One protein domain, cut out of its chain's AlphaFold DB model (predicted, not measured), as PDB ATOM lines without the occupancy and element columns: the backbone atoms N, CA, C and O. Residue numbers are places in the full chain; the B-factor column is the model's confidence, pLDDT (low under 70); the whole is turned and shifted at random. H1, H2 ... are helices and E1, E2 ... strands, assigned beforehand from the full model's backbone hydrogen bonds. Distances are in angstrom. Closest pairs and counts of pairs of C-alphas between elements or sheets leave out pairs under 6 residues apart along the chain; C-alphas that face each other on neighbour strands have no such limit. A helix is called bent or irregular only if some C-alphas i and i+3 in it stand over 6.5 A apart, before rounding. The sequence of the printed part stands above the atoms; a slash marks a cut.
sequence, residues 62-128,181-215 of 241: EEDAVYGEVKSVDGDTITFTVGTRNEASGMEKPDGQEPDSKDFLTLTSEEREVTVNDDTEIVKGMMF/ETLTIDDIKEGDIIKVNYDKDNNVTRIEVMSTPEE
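AT A GLANCE: This is residues 62 to 128 and 181 to 215 of the 241 residues of an uncharacterized protein of Lachnospiraceae bacterium OF09-6 (UniProt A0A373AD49). One strongly twisted sheet of six strands folds back on itself, in the manner of a small, partly closed barrel: E3 and E2 form one leaf, E5, E6 and E4 the other, and E1 is the hinge between them. Two very short helices, H1 and H2, lie at one end, and from the link between them the loop of residues 92 to 97 sticks out. The printed part has 102 residues, with E1, E2, H1, H2, E3, E4, E5 and E6 in that order along the chain. The sheet is mixed, in the order E3, E2, E1, E5, E6, E4, and the class is mostly strand. The whole is compact, with a radius of gyration of the C-alphas of 13.5 A, yet elongated in outline, spanning 43 by 26 by 24 A.

IN THESE COORDINATES: E3, residues 105 to 115, is the longest strand by residues, 21.9 A from first to last C-alpha. E2, residues 77 to 85, measures 23.0 A, and E1, residues 65 to 74, measures 21.9 A from C-alpha 65 at (2.219, 42.810, -23.674). E5, residues 193 to 198, measures 16.5 A; E6, residues 204 to 210, measures 16.6 A and ends with C-alpha 210 at (-8.476, 45.297, -31.782). E4 is residues 121 to 124. H1, residues 87 to 90, is irregular, but only just: C-alphas 87 and 90 are 6.7 A apart. H2 is residues 101 to 104.

HOW THE PARTS SIT: E1 bends by 84 degrees at residue 71, E2 by 54 degrees at residue 81 and E3 by 96 degrees at residue 109. E1 and E2 form an antiparallel hairpin, with N 71 and O 79 at 2.8 A. E3, an edge strand, is antiparallel to E2, with N 82 and O 110 at 2.8 A. On the other side of E1, E5 is antiparallel to it, with N 66 and O 196 at 2.8 A. E5 and E6 form the other hairpin, with N 197 and O 206 at 2.8 A. E4, the other edge strand, is parallel to E6 at 11 degrees, with N 207 and O 121 at 2.8 A. The closest C-alphas of E3 and E6, those of Val 114 and Val 204, are 7.3 A apart. H2 is on the sheet at a height of 7.8 A, over none of its strands. H1 is not on the sheet but touches H2, the C-alphas of Ser 89 and Phe 104 being 5.2 A apart. Both helices are too short for an O i to N i+4 pair; the O i to N i+3 pair is within hydrogen-bond range in H2 but not in H1.

THE WHOLE: The two C-alphas farthest apart, those of Asp 95 and Asp 201, are 44.7 A apart. Residues 129 to 180 are not printed, and C-alphas 128 and 181 across this cut are 15.5 A apart. Of the links that are printed whole, none is long. Residues 181 to 192 hold no named element. The mean pLDDT of the printed part is 80.6; it is under 70 at residues 62 to 64, 87 to 102, 127 to 128 and 212 to 215.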
ATOM      1  N   GLU A  62       0.323  41.029 -17.097       54.62
ATOM      2  CA  GLU A  62       0.303  41.418 -18.515       54.62
ATOM      3  C   GLU A  62       1.601  42.155 -18.938       54.62
ATOM      4  O   GLU A  62       1.599  42.985 -19.842       54.62
ATOM      5  N   GLU A  63       2.730  41.904 -18.268       53.84
ATOM      6  CA  GLU A  63       3.921  42.758 -18.287       53.84
ATOM      7  C   GLU A  63       4.844  42.543 -19.483       53.84
ATOM      8  O   GLU A  63       5.783  43.312 -19.672       53.84
ATOM      9  N   ASP A  64       4.523  41.589 -20.353       69.06
ATOM     10  CA  ASP A  64       5.184  41.429 -21.648       69.06
ATOM     11  C   ASP A  64       4.221  41.681 -22.821       69.06
ATOM     12  O   ASP A  64       4.479  41.243 -23.941       69.06
ATOM     13  N   ALA A  65       3.104  42.381 -22.597       84.69
ATOM     14  CA  ALA A  65       2.219  42.810 -23.674       84.69
ATOM     15  C   ALA A  65       2.625  44.190 -24.214       84.69
ATOM     16  O   ALA A  65       2.756  45.163 -23.472       84.69
ATOM     17  N   VAL A  66       2.789  44.293 -25.532       90.94
ATOM     18  CA  VAL A  66       3.080  45.547 -26.234       90.94
ATOM     19  C   VAL A  66       1.885  45.913 -27.095       90.94
ATOM     20  O   VAL A  66       1.446  45.120 -27.925       90.94
ATOM     21  N   TYR A  67       1.377  47.125 -26.914       91.19
ATOM     22  CA  TYR A  67       0.307  47.667 -27.739       91.19
ATOM     23  C   TYR A  67       0.888  48.485 -28.891       91.19
ATOM     24  O   TYR A  67       1.938  49.117 -28.744       91.19
ATOM     25  N   GLY A  68       0.203  48.513 -30.031       91.62
ATOM     26  CA  GLY A  68       0.602  49.364 -31.143       91.62
ATOM     27  C   GLY A  68      -0.390  49.418 -32.295       91.62
ATOM     28  O   GLY A  68      -1.348  48.654 -32.328       91.62
ATOM     29  N   GLU A  69      -0.145  50.340 -33.224       91.25
ATOM     30  CA  GLU A  69      -0.900  50.496 -34.476       91.25
ATOM     31  C   GLU A  69      -0.097  49.908 -35.639       91.25
ATOM     32  O   GLU A  69       1.073  50.255 -35.832       91.25
ATOM     33  N   VAL A  70      -0.715  49.017 -36.412       92.19
ATOM     34  CA  VAL A  70      -0.096  48.368 -37.572       92.19
ATOM     35  C   VAL A  70       0.168  49.396 -38.666       92.19
ATOM     36  O   VAL A  70      -0.729  50.117 -39.088       92.19
ATOM     37  N   LYS A  71       1.401  49.429 -39.171       92.06
ATOM     38  CA  LYS A  71       1.791  50.250 -40.323       92.06
ATOM     39  C   LYS A  71       1.814  49.468 -41.620       92.06
ATOM     40  O   LYS A  71       1.474  49.999 -42.667       92.06
ATOM     41  N   SER A  72       2.261  48.221 -41.562       91.00
ATOM     42  CA  SER A  72       2.359  47.367 -42.739       91.00
ATOM     43  C   SER A  72       2.392  45.901 -42.348       91.00
ATOM     44  O   SER A  72       2.888  45.538 -41.282       91.00
ATOM     45  N   VAL A  73       1.898  45.068 -43.258       93.44
ATOM     46  CA  VAL A  73       1.976  43.610 -43.185       93.44
ATOM     47  C   VAL A  73       2.652  43.136 -44.468       93.44
ATOM     48  O   VAL A  73       2.147  43.400 -45.560       93.44
ATOM     49  N   ASP A  74       3.809  42.490 -44.341       92.25
ATOM     50  CA  ASP A  74       4.583  41.938 -45.454       92.25
ATOM     51  C   ASP A  74       4.811  40.442 -45.219       92.25
ATOM     52  O   ASP A  74       5.650  40.035 -44.415       92.25
ATOM     53  N   GLY A  75       4.008  39.614 -45.890       91.94
ATOM     54  CA  GLY A  75       4.018  38.166 -45.681       91.94
ATOM     55  C   GLY A  75       3.721  37.815 -44.224       91.94
ATOM     56  O   GLY A  75       2.636  38.111 -43.737       91.94
ATOM     57  N   ASP A  76       4.705  37.215 -43.549       92.50
ATOM     58  CA  ASP A  76       4.632  36.777 -42.148       92.50
ATOM     59  C   ASP A  76       5.068  37.861 -41.144       92.50
ATOM     60  O   ASP A  76       5.104  37.631 -39.934       92.50
ATOM     61  N   THR A  77       5.426  39.050 -41.628       93.38
ATOM     62  CA  THR A  77       6.012  40.119 -40.822       93.38
ATOM     63  C   THR A  77       5.054  41.298 -40.679       93.38
ATOM     64  O   THR A  77       4.516  41.806 -41.661       93.38
ATOM     65  N   ILE A  78       4.871  41.773 -39.447       94.00
ATOM     66  CA  ILE A  78       4.033  42.926 -39.112       94.00
ATOM     67  C   ILE A  78       4.921  44.034 -38.555       94.00
ATOM     68  O   ILE A  78       5.608  43.849 -37.548       94.00
ATOM     69  N   THR A  79       4.864  45.205 -39.180       94.38
ATOM     70  CA  THR A  79       5.484  46.431 -38.671       94.38
ATOM     71  C   THR A  79       4.417  47.274 -37.991       94.38
ATOM     72  O   THR A  79       3.376  47.554 -38.587       94.38
ATOM     73  N   PHE A  80       4.662  47.713 -36.761       93.56
ATOM     74  CA  PHE A  80       3.717  48.521 -35.995       93.56
ATOM     75  C   PHE A  80       4.420  49.616 -35.194       93.56
ATOM     76  O   PHE A  80       5.580  49.492 -34.805       93.56
ATOM     77  N   THR A  81       3.696  50.696 -34.932       93.25
ATOM     78  CA  THR A  81       4.147  51.764 -34.041       93.25
ATOM     79  C   THR A  81       3.724  51.429 -32.624       93.25
ATOM     80  O   THR A  81       2.534  51.256 -32.365       93.25
ATOM     81  N   VAL A  82       4.672  51.351 -31.695       91.75
ATOM     82  CA  VAL A  82       4.382  51.062 -30.287       91.75
ATOM     83  C   VAL A  82       3.573  52.207 -29.691       91.75
ATOM     84  O   VAL A  82       3.914  53.377 -29.874       91.75
ATOM     85  N   GLY A  83       2.521  51.889 -28.944       88.44
ATOM     86  CA  GLY A  83       1.680  52.863 -28.263       88.44
ATOM     87  C   GLY A  83       1.420  52.501 -26.808       88.44
ATOM     88  O   GLY A  83       1.470  51.339 -26.413       88.44
ATOM     89  N   THR A  84       1.118  53.518 -26.010       86.81
ATOM     90  CA  THR A  84       0.699  53.358 -24.614       86.81
ATOM     91  C   THR A  84      -0.818  53.455 -24.535       86.81
ATOM     92  O   THR A  84      -1.391  54.407 -25.073       86.81
ATOM     93  N   ARG A  85      -1.472  52.504 -23.853       82.88
ATOM     94  CA  ARG A  85      -2.926  52.527 -23.630       82.88
ATOM     95  C   ARG A  85      -3.327  53.814 -22.914       82.88
ATOM     96  O   ARG A  85      -2.744  54.177 -21.894       82.88
ATOM     97  N   ASN A  86      -4.314  54.504 -23.460       78.06
ATOM     98  CA  ASN A  86      -4.894  55.681 -22.848       78.06
ATOM     99  C   ASN A  86      -5.998  55.244 -21.880       78.06
ATOM    100  O   ASN A  86      -6.970  54.616 -22.283       78.06
ATOM    101  N   GLU A  87      -5.887  55.597 -20.603       63.91
ATOM    102  CA  GLU A  87      -6.917  55.273 -19.603       63.91
ATOM    103  C   GLU A  87      -8.251  55.999 -19.878       63.91
ATOM    104  O   GLU A  87      -9.303  55.588 -19.391       63.91
ATOM    105  N   ALA A  88      -8.235  57.068 -20.686       57.78
ATOM    106  CA  ALA A  88      -9.424  57.848 -21.021       57.78
ATOM    107  C   ALA A  88     -10.324  57.203 -22.092       57.78
ATOM    108  O   ALA A  88     -11.471  57.628 -22.237       57.78
ATOM    109  N   SER A  89      -9.858  56.179 -22.818       58.41
ATOM    110  CA  SER A  89     -10.618  55.551 -23.914       58.41
ATOM    111  C   SER A  89     -11.818  54.713 -23.446       58.41
ATOM    112  O   SER A  89     -12.560  54.190 -24.272       58.41
ATOM    113  N   GLY A  90     -12.015  54.582 -22.127       51.44
ATOM    114  CA  GLY A  90     -13.173  53.937 -21.499       51.44
ATOM    115  C   GLY A  90     -14.271  54.892 -21.016       51.44
ATOM    116  O   GLY A  90     -15.290  54.425 -20.511       51.44
ATOM    117  N   MET A  91     -14.101  56.216 -21.136       49.53
ATOM    118  CA  MET A  91     -15.198  57.154 -20.867       49.53
ATOM    119  C   MET A  91     -16.027  57.327 -22.136       49.53
ATOM    120  O   MET A  91     -15.531  57.872 -23.119       49.53
ATOM    121  N   GLU A  92     -17.290  56.892 -22.098       50.56
ATOM    122  CA  GLU A  92     -18.289  57.245 -23.111       50.56
ATOM    123  C   GLU A  92     -18.182  58.749 -23.398       50.56
ATOM    124  O   GLU A  92     -18.434  59.587 -22.521       50.56
ATOM    125  N   LYS A  93     -17.776  59.113 -24.623       54.47
ATOM    126  CA  LYS A  93     -17.911  60.496 -25.077       54.47
ATOM    127  C   LYS A  93     -19.402  60.845 -24.924       54.47
ATOM    128  O   LYS A  93     -20.245  60.054 -25.352       54.47
ATOM    129  N   PRO A  94     -19.763  62.007 -24.348       49.97
ATOM    130  CA  PRO A  94     -21.156  62.368 -24.055       49.97
ATOM    131  C   PRO A  94     -22.088  62.440 -25.285       49.97
ATOM    132  O   PRO A  94     -23.286  62.650 -25.116       49.97
ATOM    133  N   ASP A  95     -21.556  62.245 -26.495       58.16
ATOM    134  CA  ASP A  95     -22.259  62.333 -27.777       58.16
ATOM    135  C   ASP A  95     -22.603  60.968 -28.417       58.16
ATOM    136  O   ASP A  95     -23.111  60.930 -29.532       58.16
ATOM    137  N   GLY A  96     -22.350  59.832 -27.747       52.84
ATOM    138  CA  GLY A  96     -22.663  58.503 -28.312       52.84
ATOM    139  C   GLY A  96     -21.839  58.148 -29.560       52.84
ATOM    140  O   GLY A  96     -22.218  57.267 -30.329       52.84
ATOM    141  N   GLN A  97     -20.730  58.857 -29.763       52.34
ATOM    142  CA  GLN A  97     -19.737  58.584 -30.792       52.34
ATOM    143  C   GLN A  97     -18.830  57.462 -30.275       52.34
ATOM    144  O   GLN A  97     -18.293  57.579 -29.167       52.34
ATOM    145  N   GLU A  98     -18.709  56.367 -31.033       53.97
ATOM    146  CA  GLU A  98     -17.791  55.276 -30.690       53.97
ATOM    147  C   GLU A  98     -16.373  55.840 -30.486       53.97
ATOM    148  O   GLU A  98     -15.985  56.793 -31.171       53.97
ATOM    149  N   PRO A  99     -15.617  55.333 -29.496       54.31
ATOM    150  CA  PRO A  99     -14.244  55.766 -29.292       54.31
ATOM    151  C   PRO A  99     -13.448  55.473 -30.563       54.31
ATOM    152  O   PRO A  99     -13.411  54.338 -31.039       54.31
ATOM    153  N   ASP A 100     -12.822  56.510 -31.114       60.28
ATOM    154  CA  ASP A 100     -11.951  56.351 -32.262       60.28
ATOM    155  C   ASP A 100     -10.729  55.561 -31.816       60.28
ATOM    156  O   ASP A 100     -10.236  55.673 -30.693       60.28
ATOM    157  N   SER A 101     -10.172  54.776 -32.717       59.53
ATOM    158  CA  SER A 101      -9.007  53.949 -32.415       59.53
ATOM    159  C   SER A 101      -7.762  54.779 -32.091       59.53
ATOM    160  O   SER A 101      -6.927  54.381 -31.281       59.53
ATOM    161  N   LYS A 102      -7.708  56.017 -32.592       62.81
ATOM    162  CA  LYS A 102      -6.706  57.013 -32.183       62.81
ATOM    163  C   LYS A 102      -6.819  57.436 -30.715       62.81
ATOM    164  O   LYS A 102      -5.848  57.949 -30.171       62.81
ATOM    165  N   ASP A 103      -7.967  57.226 -30.073       72.25
ATOM    166  CA  ASP A 103      -8.150  57.544 -28.657       72.25
ATOM    167  C   ASP A 103      -7.653  56.422 -27.738       72.25
ATOM    168  O   ASP A 103      -7.385  56.690 -26.565       72.25
ATOM    169  N   PHE A 104      -7.505  55.191 -28.248       77.00
ATOM    170  CA  PHE A 104      -7.118  54.023 -27.450       77.00
ATOM    171  C   PHE A 104      -5.623  53.996 -27.122       77.00
ATOM    172  O   PHE A 104      -5.258  53.670 -25.992       77.00
ATOM    173  N   LEU A 105      -4.754  54.369 -28.071       83.75
ATOM    174  CA  LEU A 105      -3.307  54.438 -27.855       83.75
ATOM    175  C   LEU A 105      -2.765  55.846 -28.075       83.75
ATOM    176  O   LEU A 105      -3.016  56.483 -29.093       83.75
ATOM    177  N   THR A 106      -1.891  56.281 -27.173       86.81
ATOM    178  CA  THR A 106      -0.922  57.328 -27.499       86.81
ATOM    179  C   THR A 106       0.270  56.670 -28.183       86.81
ATOM    180  O   THR A 106       1.073  56.009 -27.522       86.81
ATOM    181  N   LEU A 107       0.372  56.819 -29.505       88.19
ATOM    182  CA  LEU A 107       1.487  56.272 -30.277       88.19
ATOM    183  C   LEU A 107       2.798  56.970 -29.907       88.19
ATOM    184  O   LEU A 107       2.894  58.199 -29.860       88.19
ATOM    185  N   THR A 108       3.817  56.162 -29.656       85.25
ATOM    186  CA  THR A 108       5.203  56.615 -29.583       85.25
ATOM    187  C   THR A 108       5.757  56.754 -31.006       85.25
ATOM    188  O   THR A 108       5.091  56.413 -31.973       85.25
ATOM    189  N   SER A 109       6.971  57.272 -31.181       83.56
ATOM    190  CA  SER A 109       7.646  57.230 -32.492       83.56
ATOM    191  C   SER A 109       8.498  55.965 -32.676       83.56
ATOM    192  O   SER A 109       9.311  55.918 -33.593       83.56
ATOM    193  N   GLU A 110       8.365  54.973 -31.785       90.69
ATOM    194  CA  GLU A 110       9.089  53.704 -31.863       90.69
ATOM    195  C   GLU A 110       8.346  52.733 -32.785       90.69
ATOM    196  O   GLU A 110       7.213  52.336 -32.507       90.69
ATOM    197  N   GLU A 111       8.997  52.339 -33.875       91.12
ATOM    198  CA  GLU A 111       8.521  51.292 -34.777       91.12
ATOM    199  C   GLU A 111       9.137  49.952 -34.365       91.12
ATOM    200  O   GLU A 111      10.333  49.858 -34.079       91.12
ATOM    201  N   ARG A 112       8.310  48.907 -34.331       91.75
ATOM    202  CA  ARG A 112       8.733  47.530 -34.088       91.75
ATOM    203  C   ARG A 112       8.251  46.619 -35.193       91.75
ATOM    204  O   ARG A 112       7.229  46.858 -35.831       91.75
ATOM    205  N   GLU A 113       9.007  45.551 -35.375       92.62
ATOM    206  CA  GLU A 113       8.714  44.496 -36.322       92.62
ATOM    207  C   GLU A 113       8.568  43.178 -35.568       92.62
ATOM    208  O   GLU A 113       9.364  42.870 -34.677       92.62
ATOM    209  N   VAL A 114       7.536  42.416 -35.916       91.81
ATOM    210  CA  VAL A 114       7.314  41.072 -35.390       91.81
ATOM    211  C   VAL A 114       7.060  40.094 -36.516       91.81
ATOM    212  O   VAL A 114       6.341  40.397 -37.462       91.81
ATOM    213  N   THR A 115       7.624  38.900 -36.382       91.88
ATOM    214  CA  THR A 115       7.360  37.784 -37.288       91.88
ATOM    215  C   THR A 115       6.352  36.846 -36.643       91.88
ATOM    216  O   THR A 115       6.569  36.353 -35.532       91.88
ATOM    217  N   VAL A 116       5.254  36.605 -37.345       92.06
ATOM    218  CA  VAL A 116       4.236  35.619 -36.996       92.06
ATOM    219  C   VAL A 116       4.740  34.247 -37.424       92.06
ATOM    220  O   VAL A 116       5.157  34.055 -38.562       92.06
ATOM    221  N   ASN A 117       4.719  33.291 -36.502       89.69
ATOM    222  CA  ASN A 117       5.035  31.896 -36.799       89.69
ATOM    223  C   ASN A 117       3.759  31.049 -36.730       89.69
ATOM    224  O   ASN A 117       2.742  31.498 -36.208       89.69
ATOM    225  N   ASP A 118       3.826  29.796 -37.186       88.06
ATOM    226  CA  ASP A 118       2.697  28.851 -37.110       88.06
ATOM    227  C   ASP A 118       2.180  28.634 -35.671       88.06
ATOM    228  O   ASP A 118       1.013  28.303 -35.467       88.06
ATOM    229  N   ASP A 119       3.045  28.825 -34.670       87.19
ATOM    230  CA  ASP A 119       2.715  28.705 -33.245       87.19
ATOM    231  C   ASP A 119       2.110  29.994 -32.646       87.19
ATOM    232  O   ASP A 119       1.716  30.007 -31.478       87.19
ATOM    233  N   THR A 120       2.052  31.091 -33.409       90.06
ATOM    234  CA  THR A 120       1.496  32.369 -32.953       90.06
ATOM    235  C   THR A 120      -0.031  32.357 -33.055       90.06
ATOM    236  O   THR A 120      -0.604  32.217 -34.133       90.06
ATOM    237  N   GLU A 121      -0.715  32.581 -31.934       91.25
ATOM    238  CA  GLU A 121      -2.174  32.688 -31.907       91.25
ATOM    239  C   GLU A 121      -2.631  34.100 -32.297       91.25
ATOM    240  O   GLU A 121      -2.471  35.042 -31.519       91.25
ATOM    241  N   ILE A 122      -3.260  34.262 -33.462       91.69
ATOM    242  CA  ILE A 122      -3.918  35.520 -33.832       91.69
ATOM    243  C   ILE A 122      -5.408  35.409 -33.516       91.69
ATOM    244  O   ILE A 122      -6.107  34.515 -33.998       91.69
ATOM    245  N   VAL A 123      -5.906  36.316 -32.682       90.44
ATOM    246  CA  VAL A 123      -7.313  36.354 -32.283       90.44
ATOM    247  C   VAL A 123      -7.859  37.763 -32.392       90.44
ATOM    248  O   VAL A 123      -7.122  38.745 -32.317       90.44
ATOM    249  N   LYS A 124      -9.175  37.875 -32.522       87.31
ATOM    250  CA  LYS A 124      -9.843  39.165 -32.414       87.31
ATOM    251  C   LYS A 124      -9.814  39.646 -30.963       87.31
ATOM    252  O   LYS A 124     -10.337  38.979 -30.069       87.31
ATOM    253  N   GLY A 125      -9.178  40.789 -30.745       80.50
ATOM    254  CA  GLY A 125      -9.166  41.500 -29.474       80.50
ATOM    255  C   GLY A 125     -10.395  42.393 -29.354       80.50
ATOM    256  O   GLY A 125     -10.868  42.971 -30.331       80.50
ATOM    257  N   MET A 126     -10.929  42.519 -28.145       70.81
ATOM    258  CA  MET A 126     -12.029  43.438 -27.870       70.81
ATOM    259  C   MET A 126     -11.429  44.765 -27.397       70.81
ATOM    260  O   MET A 126     -10.710  44.804 -26.406       70.81
ATOM    261  N   MET A 127     -11.732  45.863 -28.096       61.69
ATOM    262  CA  MET A 127     -11.262  47.220 -27.755       61.69
ATOM    263  C   MET A 127     -11.727  47.677 -26.358       61.69
ATOM    264  O   MET A 127     -11.147  48.576 -25.752       61.69
ATOM    265  N   PHE A 128     -12.771  47.030 -25.838       57.22
ATOM    266  CA  PHE A 128     -13.356  47.275 -24.531       57.22
ATOM    267  C   PHE A 128     -13.114  46.077 -23.605       57.22
ATOM    268  O   PHE A 128     -14.041  45.370 -23.223       57.22
ATOM    269  N   GLU A 181     -12.641  34.429 -31.651       79.94
ATOM    270  CA  GLU A 181     -12.550  34.395 -33.109       79.94
ATOM    271  C   GLU A 181     -11.061  34.325 -33.488       79.94
ATOM    272  O   GLU A 181     -10.301  35.251 -33.194       79.94
ATOM    273  N   THR A 182     -10.628  33.206 -34.075       81.62
ATOM    274  CA  THR A 182      -9.261  33.059 -34.590       81.62
ATOM    275  C   THR A 182      -9.162  33.768 -35.927       81.62
ATOM    276  O   THR A 182      -9.958  33.497 -36.828       81.62
ATOM    277  N   LEU A 183      -8.179  34.649 -36.045       87.62
ATOM    278  CA  LEU A 183      -7.877  35.398 -37.254       87.62
ATOM    279  C   LEU A 183      -6.613  34.834 -37.905       87.62
ATOM    280  O   LEU A 183      -5.885  34.031 -37.319       87.62
ATOM    281  N   THR A 184      -6.356  35.266 -39.127       89.38
ATOM    282  CA  THR A 184      -5.113  35.018 -39.852       89.38
ATOM    283  C   THR A 184      -4.361  36.325 -40.061       89.38
ATOM    284  O   THR A 184      -4.912  37.410 -39.882       89.38
ATOM    285  N   ILE A 185      -3.089  36.243 -40.451       89.62
ATOM    286  CA  ILE A 185      -2.301  37.442 -40.760       89.62
ATOM    287  C   ILE A 185      -2.918  38.265 -41.901       89.62
ATOM    288  O   ILE A 185      -2.845  39.490 -41.883       89.62
ATOM    289  N   ASP A 186      -3.606  37.607 -42.840       90.31
ATOM    290  CA  ASP A 186      -4.333  38.252 -43.933       90.31
ATOM    291  C   ASP A 186      -5.504  39.119 -43.456       90.31
ATOM    292  O   ASP A 186      -5.945  39.996 -44.202       90.31
ATOM    293  N   ASP A 187      -6.025  38.899 -42.247       91.19
ATOM    294  CA  ASP A 187      -7.116  39.699 -41.686       91.19
ATOM    295  C   ASP A 187      -6.615  41.027 -41.098       91.19
ATOM    296  O   ASP A 187      -7.393  41.971 -40.987       91.19
ATOM    297  N   ILE A 188      -5.318  41.131 -40.794       90.88
ATOM    298  CA  ILE A 188      -4.696  42.327 -40.219       90.88
ATOM    299  C   ILE A 188      -4.464  43.376 -41.314       90.88
ATOM    300  O   ILE A 188      -4.003  43.065 -42.420       90.88
ATOM    301  N   LYS A 189      -4.780  44.638 -41.014       91.25
ATOM    302  CA  LYS A 189      -4.650  45.788 -41.917       91.25
ATOM    303  C   LYS A 189      -3.847  46.921 -41.291       91.25
ATOM    304  O   LYS A 189      -3.719  47.035 -40.076       91.25
ATOM    305  N   GLU A 190      -3.306  47.780 -42.152       89.62
ATOM    306  CA  GLU A 190      -2.744  49.064 -41.727       89.62
ATOM    307  C   GLU A 190      -3.812  49.870 -40.971       89.62
ATOM    308  O   GLU A 190      -4.956  49.967 -41.413       89.62
ATOM    309  N   GLY A 191      -3.429  50.426 -39.824       86.94
ATOM    310  CA  GLY A 191      -4.315  51.144 -38.914       86.94
ATOM    311  C   GLY A 191      -4.994  50.274 -37.851       86.94
ATOM    312  O   GLY A 191      -5.605  50.833 -36.942       86.94
ATOM    313  N   ASP A 192      -4.878  48.940 -37.906       89.88
ATOM    314  CA  ASP A 192      -5.388  48.084 -36.830       89.88
ATOM    315  C   ASP A 192      -4.598  48.297 -35.538       89.88
ATOM    316  O   ASP A 192      -3.366  48.380 -35.545       89.88
ATOM    317  N   ILE A 193      -5.302  48.324 -34.405       89.38
ATOM    318  CA  ILE A 193      -4.650  48.285 -33.100       89.38
ATOM    319  C   ILE A 193      -4.423  46.831 -32.722       89.38
ATOM    320  O   ILE A 193      -5.349  46.026 -32.732       89.38
ATOM    321  N   ILE A 194      -3.204  46.497 -32.323       91.19
ATOM    322  CA  ILE A 194      -2.854  45.156 -31.872       91.19
ATOM    323  C   ILE A 194      -2.276  45.169 -30.459       91.19
ATOM    324  O   ILE A 194      -1.620  46.124 -30.038       91.19
ATOM    325  N   LYS A 195      -2.502  44.074 -29.732       91.94
ATOM    326  CA  LYS A 195      -1.772  43.711 -28.514       91.94
ATOM    327  C   LYS A 195      -0.920  42.489 -28.816       91.94
ATOM    328  O   LYS A 195      -1.445  41.422 -29.126       91.94
ATOM    329  N   VAL A 196       0.391  42.646 -28.714       92.38
ATOM    330  CA  VAL A 196       1.370  41.589 -28.966       92.38
ATOM    331  C   VAL A 196       1.884  41.068 -27.633       92.38
ATOM    332  O   VAL A 196       2.477  41.825 -26.870       92.38
ATOM    333  N   ASN A 197       1.673  39.784 -27.360       91.69
ATOM    334  CA  ASN A 197       2.175  39.119 -26.162       91.69
ATOM    335  C   ASN A 197       3.424  38.303 -26.500       91.69
ATOM    336  O   ASN A 197       3.420  37.489 -27.434       91.69
ATOM    337  N   TYR A 198       4.469  38.489 -25.701       90.25
ATOM    338  CA  TYR A 198       5.735  37.783 -25.855       90.25
ATOM    339  C   TYR A 198       5.903  36.712 -24.774       90.25
ATOM    340  O   TYR A 198       5.410  36.854 -23.657       90.25
ATOM    341  N   ASP A 199       6.597  35.620 -25.102       87.88
ATOM    342  CA  ASP A 199       7.077  34.678 -24.091       87.88
ATOM    343  C   ASP A 199       8.345  35.196 -23.385       87.88
ATOM    344  O   ASP A 199       8.952  36.203 -23.756       87.88
ATOM    345  N   LYS A 200       8.805  34.440 -22.383       86.62
ATOM    346  CA  LYS A 200      10.063  34.684 -21.654       86.62
ATOM    347  C   LYS A 200      11.318  34.725 -22.542       86.62
ATOM    348  O   LYS A 200      12.370  35.174 -22.088       86.62
ATOM    349  N   ASP A 201      11.237  34.190 -23.757       87.88
ATOM    350  CA  ASP A 201      12.312  34.137 -24.741       87.88
ATOM    351  C   ASP A 201      12.175  35.273 -25.789       87.88
ATOM    352  O   ASP A 201      13.032  35.406 -26.658       87.88
ATOM    353  N   ASN A 202      11.186  36.166 -25.631       83.50
ATOM    354  CA  ASN A 202      10.808  37.265 -26.530       83.50
ATOM    355  C   ASN A 202      10.267  36.814 -27.900       83.50
ATOM    356  O   ASN A 202      10.346  37.569 -28.869       83.50
ATOM    357  N   ASN A 203       9.688  35.617 -27.998       88.62
ATOM    358  CA  ASN A 203       8.946  35.192 -29.185       88.62
ATOM    359  C   ASN A 203       7.480  35.609 -29.076       88.62
ATOM    360  O   ASN A 203       6.899  35.588 -27.990       88.62
ATOM    361  N   VAL A 204       6.863  35.938 -30.210       91.06
ATOM    362  CA  VAL A 204       5.442  36.290 -30.249       91.06
ATOM    363  C   VAL A 204       4.588  35.041 -30.088       91.06
ATOM    364  O   VAL A 204       4.586  34.152 -30.939       91.06
ATOM    365  N   THR A 205       3.825  35.004 -29.002       91.31
ATOM    366  CA  THR A 205       2.917  33.889 -28.698       91.31
ATOM    367  C   THR A 205       1.489  34.185 -29.114       91.31
ATOM    368  O   THR A 205       0.775  33.282 -29.541       91.31
ATOM    369  N   ARG A 206       1.067  35.448 -29.011       91.62
ATOM    370  CA  ARG A 206      -0.311  35.848 -29.283       91.62
ATOM    371  C   ARG A 206      -0.396  37.280 -29.784       91.62
ATOM    372  O   ARG A 206       0.223  38.174 -29.208       91.62
ATOM    373  N   ILE A 207      -1.224  37.490 -30.799       92.00
ATOM    374  CA  ILE A 207      -1.595  38.803 -31.323       92.00
ATOM    375  C   ILE A 207      -3.107  38.954 -31.185       92.00
ATOM    376  O   ILE A 207      -3.872  38.159 -31.726       92.00
ATOM    377  N   GLU A 208      -3.539  39.973 -30.452       91.00
ATOM    378  CA  GLU A 208      -4.953  40.326 -30.338       91.00
ATOM    379  C   GLU A 208      -5.227  41.555 -31.196       91.00
ATOM    380  O   GLU A 208      -4.687  42.628 -30.930       91.00
ATOM    381  N   VAL A 209      -6.048  41.389 -32.230       90.12
ATOM    382  CA  VAL A 209      -6.380  42.444 -33.189       90.12
ATOM    383  C   VAL A 209      -7.630  43.166 -32.711       90.12
ATOM    384  O   VAL A 209      -8.741  42.647 -32.804       90.12
ATOM    385  N   MET A 210      -7.434  44.354 -32.160       84.56
ATOM    386  CA  MET A 210      -8.476  45.297 -31.782       84.56
ATOM    387  C   MET A 210      -8.696  46.232 -32.973       84.56
ATOM    388  O   MET A 210      -8.237  47.375 -32.986       84.56
ATOM    389  N   SER A 211      -9.327  45.708 -34.026       73.31
ATOM    390  CA  SER A 211      -9.619  46.505 -35.216       73.31
ATOM    391  C   SER A 211     -10.489  47.703 -34.872       73.31
ATOM    392  O   SER A 211     -11.350  47.663 -33.988       73.31
ATOM    393  N   THR A 212     -10.252  48.770 -35.616       65.19
ATOM    394  CA  THR A 212     -11.059  49.982 -35.576       65.19
ATOM    395  C   THR A 212     -12.429  49.681 -36.191       65.19
ATOM    396  O   THR A 212     -12.501  48.878 -37.129       65.19
ATOM    397  N   PRO A 213     -13.545  50.243 -35.690       52.91
ATOM    398  CA  PRO A 213     -14.774  50.220 -36.469       52.91
ATOM    399  C   PRO A 213     -14.473  50.953 -37.778       52.91
ATOM    400  O   PRO A 213     -14.102  52.126 -37.742       52.91
ATOM    401  N   GLU A 214     -14.569  50.250 -38.914       48.50
ATOM    402  CA  GLU A 214     -14.374  50.837 -40.242       48.50
ATOM    403  C   GLU A 214     -15.104  52.183 -40.294       48.50
ATOM    404  O   GLU A 214     -16.331  52.230 -40.125       48.50
ATOM    405  N   GLU A 215     -14.366  53.278 -40.520       44.81
ATOM    406  CA  GLU A 215     -14.986  54.546 -40.883       44.81
ATOM    407  C   GLU A 215     -15.879  54.248 -42.084       44.81
ATOM    408  O   GLU A 215     -15.407  53.943 -43.186       44.81
TER     409      GLU A 215